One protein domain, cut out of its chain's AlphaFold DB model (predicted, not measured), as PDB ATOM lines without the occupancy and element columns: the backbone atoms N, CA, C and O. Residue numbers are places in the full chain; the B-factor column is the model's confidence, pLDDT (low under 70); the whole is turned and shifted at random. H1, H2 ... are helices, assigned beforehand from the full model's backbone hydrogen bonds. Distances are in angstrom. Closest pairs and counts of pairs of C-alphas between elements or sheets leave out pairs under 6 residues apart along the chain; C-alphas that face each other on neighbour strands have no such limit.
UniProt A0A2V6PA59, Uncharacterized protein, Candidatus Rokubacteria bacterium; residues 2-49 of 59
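Overview. This is residues 2 to 49 of the 59 residues of an uncharacterized protein of Candidatus Rokubacteria bacterium (UniProt A0A2V6PA59). A small three-helix body is built on H2, the longest helix, with H1 packed across it and H3 packed on another side of it, running roughly along it. From the end of H2 a long link folds back to the beginning of H3, and the turn of residues 24 to 31 sticks out at one end. The printed part has 48 residues with three named helices, H1, H2 and H3 in chain order, and no named strand; the class is all helix. It is compact, with a radius of gyration of the C-alphas of 10.0 A, and spans 27 by 21 by 16 A.

Along the chain. H1, residues 2 to 8, begins at C-alpha 2 at (-8.381, 16.404, -17.250) and is 10.0 A long from first to last C-alpha. H2, residues 13 to 25, is 18.5 A long and ends at C-alpha 25 at (-16.688, 13.164, -6.970). H3, residues 39 to 47, is 12.1 A long and ends at C-alpha 47 at (-5.748, 2.309, -13.066).

Arrangement. H1 and H2 touch, and their closest C-alphas, those of Ala 2 and Ala 20, are 5.3 A apart. Their lines are about perpendicular, at 75 degrees. H2 touches H3 with residues 15 to 19 alone; the closest C-alphas, those of Asp 15 and Leu 41, are 6.3 A apart. H2 and H3 run the same way at a shallow tilt of 33 degrees, only just short of steep. H1 and H3 are apart. In H1, H2 and H3 every O i to N i+4 pair is within hydrogen-bond range.

Size, cuts and confidence. The two C-alphas farthest apart, those of Pro 10 and Glu 30, are 27.2 A apart. The printed part has no cut. The link from H1 to H2 is tight, with 4 residues; that from H2 to H3 is long, with 13 residues, 26 to 38. Residues 24 to 31, of which 24 and 25 belong to H2, stand free. The mean pLDDT of the printed part is 88.0, and residues 2 to 7 are under 70.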
ATOM      1  N   ALA A   2      -8.141  17.152 -15.999       61.19
ATOM      2  CA  ALA A   2      -8.381  16.404 -17.250       61.19
ATOM      3  C   ALA A   2      -7.167  16.323 -18.209       61.19
ATOM      4  O   ALA A   2      -6.861  15.255 -18.723       61.19
ATOM      5  N   ILE A   3      -6.412  17.415 -18.391       62.31
ATOM      6  CA  ILE A   3      -5.207  17.422 -19.252       62.31
ATOM      7  C   ILE A   3      -4.101  16.492 -18.717       62.31
ATOM      8  O   ILE A   3      -3.392  15.853 -19.489       62.31
ATOM      9  N   ALA A   4      -3.980  16.359 -17.393       67.94
ATOM     10  CA  ALA A   4      -3.024  15.430 -16.795       67.94
ATOM     11  C   ALA A   4      -3.426  13.965 -17.040       67.94
ATOM     12  O   ALA A   4      -2.557  13.121 -17.232       67.94
ATOM     13  N   LEU A   5      -4.731  13.668 -17.096       63.38
ATOM     14  CA  LEU A   5      -5.232  12.333 -17.439       63.38
ATOM     15  C   LEU A   5      -4.991  11.991 -18.909       63.38
ATOM     16  O   LEU A   5      -4.601  10.863 -19.181       63.38
ATOM     17  N   LEU A   6      -5.097  12.963 -19.825       61.81
ATOM     18  CA  LEU A   6      -4.719  12.782 -21.236       61.81
ATOM     19  C   LEU A   6      -3.250  12.366 -21.411       61.81
ATOM     20  O   LEU A   6      -2.905  11.713 -22.389       61.81
ATOM     21  N   SER A   7      -2.380  12.753 -20.474       68.62
ATOM     22  CA  SER A   7      -0.960  12.375 -20.500       68.62
ATOM     23  C   SER A   7      -0.690  11.015 -19.843       68.62
ATOM     24  O   SER A   7       0.350  10.416 -20.094       68.62
ATOM     25  N   ARG A   8      -1.601  10.537 -18.983       78.19
ATOM     26  CA  ARG A   8      -1.468   9.283 -18.218       78.19
ATOM     27  C   ARG A   8      -2.178   8.108 -18.884       78.19
ATOM     28  O   ARG A   8      -1.731   6.978 -18.738       78.19
ATOM     29  N   HIS A   9      -3.255   8.390 -19.614       81.00
ATOM     30  CA  HIS A   9      -4.117   7.404 -20.253       81.00
ATOM     31  C   HIS A   9      -4.429   7.842 -21.689       81.00
ATOM     32  O   HIS A   9      -4.711   9.021 -21.911       81.00
ATOM     33  N   PRO A  10      -4.443   6.927 -22.673       85.06
ATOM     34  CA  PRO A  10      -4.767   7.242 -24.065       85.06
ATOM     35  C   PRO A  10      -6.289   7.401 -24.273       85.06
ATOM     36  O   PRO A  10      -6.909   6.677 -25.058       85.06
ATOM     37  N   LEU A  11      -6.902   8.335 -23.545       86.69
ATOM     38  CA  LEU A  11      -8.339   8.605 -23.555       86.69
ATOM     39  C   LEU A  11      -8.719   9.665 -24.593       86.69
ATOM     40  O   LEU A  11      -7.946  10.574 -24.902       86.69
ATOM     41  N   ARG A  12      -9.956   9.591 -25.099       90.06
ATOM     42  CA  ARG A  12     -10.545  10.699 -25.863       90.06
ATOM     43  C   ARG A  12     -10.854  11.861 -24.915       90.06
ATOM     44  O   ARG A  12     -10.916  11.698 -23.694       90.06
ATOM     45  N   ALA A  13     -11.077  13.050 -25.473       88.19
ATOM     46  CA  ALA A  13     -11.365  14.243 -24.673       88.19
ATOM     47  C   ALA A  13     -12.592  14.058 -23.758       88.19
ATOM     48  O   ALA A  13     -12.524  14.403 -22.581       88.19
ATOM     49  N   GLY A  14     -13.674  13.460 -24.275       88.75
ATOM     50  CA  GLY A  14     -14.884  13.165 -23.495       88.75
ATOM     51  C   GLY A  14     -14.605  12.232 -22.314       88.75
ATOM     52  O   GLY A  14     -14.879  12.594 -21.172       88.75
ATOM     53  N   ASP A  15     -13.959  11.095 -22.575       92.06
ATOM     54  CA  ASP A  15     -13.604  10.101 -21.551       92.06
ATOM     55  C   ASP A  15     -12.678  10.693 -20.475       92.06
ATOM     56  O   ASP A  15     -12.810  10.400 -19.288       92.06
ATOM     57  N   SER A  16     -11.772  11.593 -20.871       90.31
ATOM     58  CA  SER A  16     -10.868  12.289 -19.946       90.31
ATOM     59  C   SER A  16     -11.605  13.245 -19.011       90.31
ATOM     60  O   SER A  16     -11.259  13.350 -17.834       90.31
ATOM     61  N   VAL A  17     -12.617  13.954 -19.522       92.31
ATOM     62  CA  VAL A  17     -13.481  14.811 -18.697       92.31
ATOM     63  C   VAL A  17     -14.322  13.952 -17.759       92.31
ATOM     64  O   VAL A  17     -14.394  14.261 -16.574       92.31
ATOM     65  N   GLN A  18     -14.894  12.849 -18.249       93.06
ATOM     66  CA  GLN A  18     -15.667  11.924 -17.421       93.06
ATOM     67  C   GLN A  18     -14.826  11.357 -16.268       93.06
ATOM     68  O   GLN A  18     -15.236  11.457 -15.111       93.06
ATOM     69  N   LEU A  19     -13.622  10.848 -16.548       93.50
ATOM     70  CA  LEU A  19     -12.726  10.324 -15.513       93.50
ATOM     71  C   LEU A  19     -12.287  11.411 -14.517       93.50
ATOM     72  O   LEU A  19     -12.219  11.158 -13.314       93.50
ATOM     73  N   ALA A  20     -12.038  12.640 -14.986       93.06
ATOM     74  CA  ALA A  20     -11.737  13.768 -14.104       93.06
ATOM     75  C   ALA A  20     -12.909  14.098 -13.165       93.06
ATOM     76  O   ALA A  20     -12.686  14.366 -11.984       93.06
ATOM     77  N   SER A  21     -14.144  14.042 -13.667       93.44
ATOM     78  CA  SER A  21     -15.349  14.225 -12.856       93.44
ATOM     79  C   SER A  21     -15.494  13.126 -11.804       93.44
ATOM     80  O   SER A  21     -15.785  13.434 -10.651       93.44
ATOM     81  N   CYS A  22     -15.223  11.861 -12.148       94.38
ATOM     82  CA  CYS A  22     -15.220  10.763 -11.176       94.38
ATOM     83  C   CYS A  22     -14.175  10.982 -10.070       94.38
ATOM     84  O   CYS A  22     -14.474  10.800  -8.893       94.38
ATOM     85  N   LEU A  23     -12.961  11.418 -10.425       92.94
ATOM     86  CA  LEU A  23     -11.904  11.726  -9.451       92.94
ATOM     87  C   LEU A  23     -12.295  12.852  -8.498       92.94
ATOM     88  O   LEU A  23     -12.016  12.753  -7.305       92.94
ATOM     89  N   TYR A  24     -12.957  13.885  -9.014       93.44
ATOM     90  CA  TYR A  24     -13.499  14.955  -8.187       93.44
ATOM     91  C   TYR A  24     -14.613  14.440  -7.264       93.44
ATOM     92  O   TYR A  24     -14.581  14.674  -6.065       93.44
ATOM     93  N   LEU A  25     -15.577  13.675  -7.779       94.31
ATOM     94  CA  LEU A  25     -16.688  13.164  -6.970       94.31
ATOM     95  C   LEU A  25     -16.246  12.172  -5.886       94.31
ATOM     96  O   LEU A  25     -16.864  12.124  -4.825       94.31
ATOM     97  N   ARG A  26     -15.152  11.430  -6.099       92.19
ATOM     98  CA  ARG A  26     -14.588  10.514  -5.093       92.19
ATOM     99  C   ARG A  26     -14.153  11.226  -3.806       92.19
ATOM    100  O   ARG A  26     -14.081  10.586  -2.766       92.19
ATOM    101  N   THR A  27     -13.888  12.535  -3.832       91.19
ATOM    102  CA  THR A  27     -13.592  13.292  -2.599       91.19
ATOM    103  C   THR A  27     -14.844  13.658  -1.800       91.19
ATOM    104  O   THR A  27     -14.730  14.228  -0.720       91.19
ATOM    105  N   HIS A  28     -16.031  13.356  -2.330       94.19
ATOM    106  CA  HIS A  28     -17.324  13.719  -1.748       94.19
ATOM    107  C   HIS A  28     -18.265  12.524  -1.541       94.19
ATOM    108  O   HIS A  28     -19.275  12.676  -0.860       94.19
ATOM    109  N   LEU A  29     -17.960  11.361  -2.126       93.06
ATOM    110  CA  LEU A  29     -18.798  10.162  -2.105       93.06
ATOM    111  C   LEU A  29     -17.971   8.944  -1.677       93.06
ATOM    112  O   LEU A  29     -16.883   8.728  -2.206       93.06
ATOM    113  N   GLU A  30     -18.502   8.139  -0.753       85.50
ATOM    114  CA  GLU A  30     -17.786   6.987  -0.176       85.50
ATOM    115  C   GLU A  30     -17.779   5.735  -1.076       85.50
ATOM    116  O   GLU A  30     -16.786   5.014  -1.086       85.50
ATOM    117  N   ASP A  31     -18.827   5.488  -1.873       87.69
ATOM    118  CA  ASP A  31     -18.944   4.298  -2.746       87.69
ATOM    119  C   ASP A  31     -19.211   4.697  -4.208       87.69
ATOM    120  O   ASP A  31     -20.265   4.425  -4.787       87.69
ATOM    121  N   LEU A  32     -18.264   5.424  -4.809       92.75
ATOM    122  CA  LEU A  32     -18.350   5.809  -6.217       92.75
ATOM    123  C   LEU A  32     -17.842   4.683  -7.128       92.75
ATOM    124  O   LEU A  32     -16.644   4.389  -7.170       92.75
ATOM    125  N   ARG A  33     -18.754   4.121  -7.924       93.88
ATOM    126  CA  ARG A  33     -18.461   3.106  -8.946       93.88
ATOM    127  C   ARG A  33     -18.590   3.691 -10.348       93.88
ATOM    128  O   ARG A  33     -19.388   4.597 -10.581       93.88
ATOM    129  N   VAL A  34     -17.808   3.162 -11.285       93.31
ATOM    130  CA  VAL A  34     -17.804   3.601 -12.687       93.31
ATOM    131  C   VAL A  34     -18.472   2.545 -13.560       93.31
ATOM    132  O   VAL A  34     -18.119   1.371 -13.511       93.31
ATOM    133  N   LEU A  35     -19.425   2.967 -14.387       92.50
ATOM    134  CA  LEU A  35     -19.977   2.162 -15.471       92.50
ATOM    135  C   LEU A  35     -19.571   2.807 -16.795       92.50
ATOM    136  O   LEU A  35     -19.921   3.957 -17.063       92.50
ATOM    137  N   ALA A  36     -18.850   2.065 -17.628       91.44
ATOM    138  CA  ALA A  36     -18.584   2.443 -19.004       91.44
ATOM    139  C   ALA A  36     -18.614   1.200 -19.897       91.44
ATOM    140  O   ALA A  36     -18.187   0.118 -19.501       91.44
ATOM    141  N   PHE A  37     -19.113   1.367 -21.119       89.88
ATOM    142  CA  PHE A  37     -19.072   0.330 -22.158       89.88
ATOM    143  C   PHE A  37     -17.801   0.407 -23.011       89.88
ATOM    144  O   PHE A  37     -17.602  -0.418 -23.895       89.88
ATOM    145  N   ASP A  38     -16.963   1.416 -22.772       91.31
ATOM    146  CA  ASP A  38     -15.683   1.581 -23.445       91.31
ATOM    147  C   ASP A  38     -14.565   0.975 -22.590       91.31
ATOM    148  O   ASP A  38     -14.351   1.376 -21.441       91.31
ATOM    149  N   ASP A  39     -13.843   0.010 -23.159       92.44
ATOM    150  CA  ASP A  39     -12.782  -0.712 -22.454       92.44
ATOM    151  C   ASP A  39     -11.619   0.197 -22.051       92.44
ATOM    152  O   ASP A  39     -11.056   0.030 -20.971       92.44
ATOM    153  N   ARG A  40     -11.288   1.215 -22.859       93.06
ATOM    154  CA  ARG A  40     -10.177   2.126 -22.540       93.06
ATOM    155  C   ARG A  40     -10.515   2.989 -21.334       93.06
ATOM    156  O   ARG A  40      -9.651   3.219 -20.488       93.06
ATOM    157  N   LEU A  41     -11.761   3.453 -21.241       93.56
ATOM    158  CA  LEU A  41     -12.229   4.184 -20.067       93.56
ATOM    159  C   LEU A  41     -12.314   3.275 -18.835       93.56
ATOM    160  O   LEU A  41     -11.909   3.695 -17.752       93.56
ATOM    161  N   ASN A  42     -12.767   2.029 -18.993       94.75
ATOM    162  CA  ASN A  42     -12.762   1.041 -17.913       94.75
ATOM    163  C   ASN A  42     -11.346   0.781 -17.379       94.75
ATOM    164  O   ASN A  42     -11.137   0.771 -16.165       94.75
ATOM    165  N   ASP A  43     -10.363   0.623 -18.261       94.19
ATOM    166  CA  ASP A  43      -8.971   0.391 -17.876       94.19
ATOM    167  C   ASP A  43      -8.354   1.608 -17.185       94.19
ATOM    168  O   ASP A  43      -7.718   1.465 -16.140       94.19
ATOM    169  N   ALA A  44      -8.603   2.815 -17.699       94.62
ATOM    170  CA  ALA A  44      -8.150   4.042 -17.055       94.62
ATOM    171  C   ALA A  44      -8.802   4.239 -15.673       94.62
ATOM    172  O   ALA A  44      -8.125   4.609 -14.715       94.62
ATOM    173  N   ALA A  45     -10.097   3.942 -15.538       94.62
ATOM    174  CA  ALA A  45     -10.799   4.000 -14.261       94.62
ATOM    175  C   ALA A  45     -10.218   2.995 -13.249       94.62
ATOM    176  O   ALA A  45      -9.936   3.376 -12.112       94.62
ATOM    177  N   ARG A  46      -9.945   1.748 -13.659       94.56
ATOM    178  CA  ARG A  46      -9.254   0.761 -12.808       94.56
ATOM    179  C   ARG A  46      -7.860   1.236 -12.399       94.56
ATOM    180  O   ARG A  46      -7.499   1.118 -11.231       94.56
ATOM    181  N   ALA A  47      -7.093   1.800 -13.332       94.06
ATOM    182  CA  ALA A  47      -5.748   2.309 -13.066       94.06
ATOM    183  C   ALA A  47      -5.743   3.490 -12.077       94.06
ATOM    184  O   ALA A  47      -4.801   3.643 -11.303       94.06
ATOM    185  N   GLU A  48      -6.805   4.298 -12.060       92.25
ATOM    186  CA  GLU A  48      -7.016   5.362 -11.069       92.25
ATOM    187  C   GLU A  48      -7.694   4.861  -9.771       92.25
ATOM    188  O   GLU A  48      -7.971   5.655  -8.866       92.25
ATOM    189  N   GLY A  49      -7.927   3.548  -9.644       93.06
ATOM    190  CA  GLY A  49      -8.403   2.880  -8.429       93.06
ATOM    191  C   GLY A  49      -9.923   2.832  -8.258       93.06
ATOM    192  O   GLY A  49     -10.396   2.671  -7.135       93.06
TER     193      GLY A  49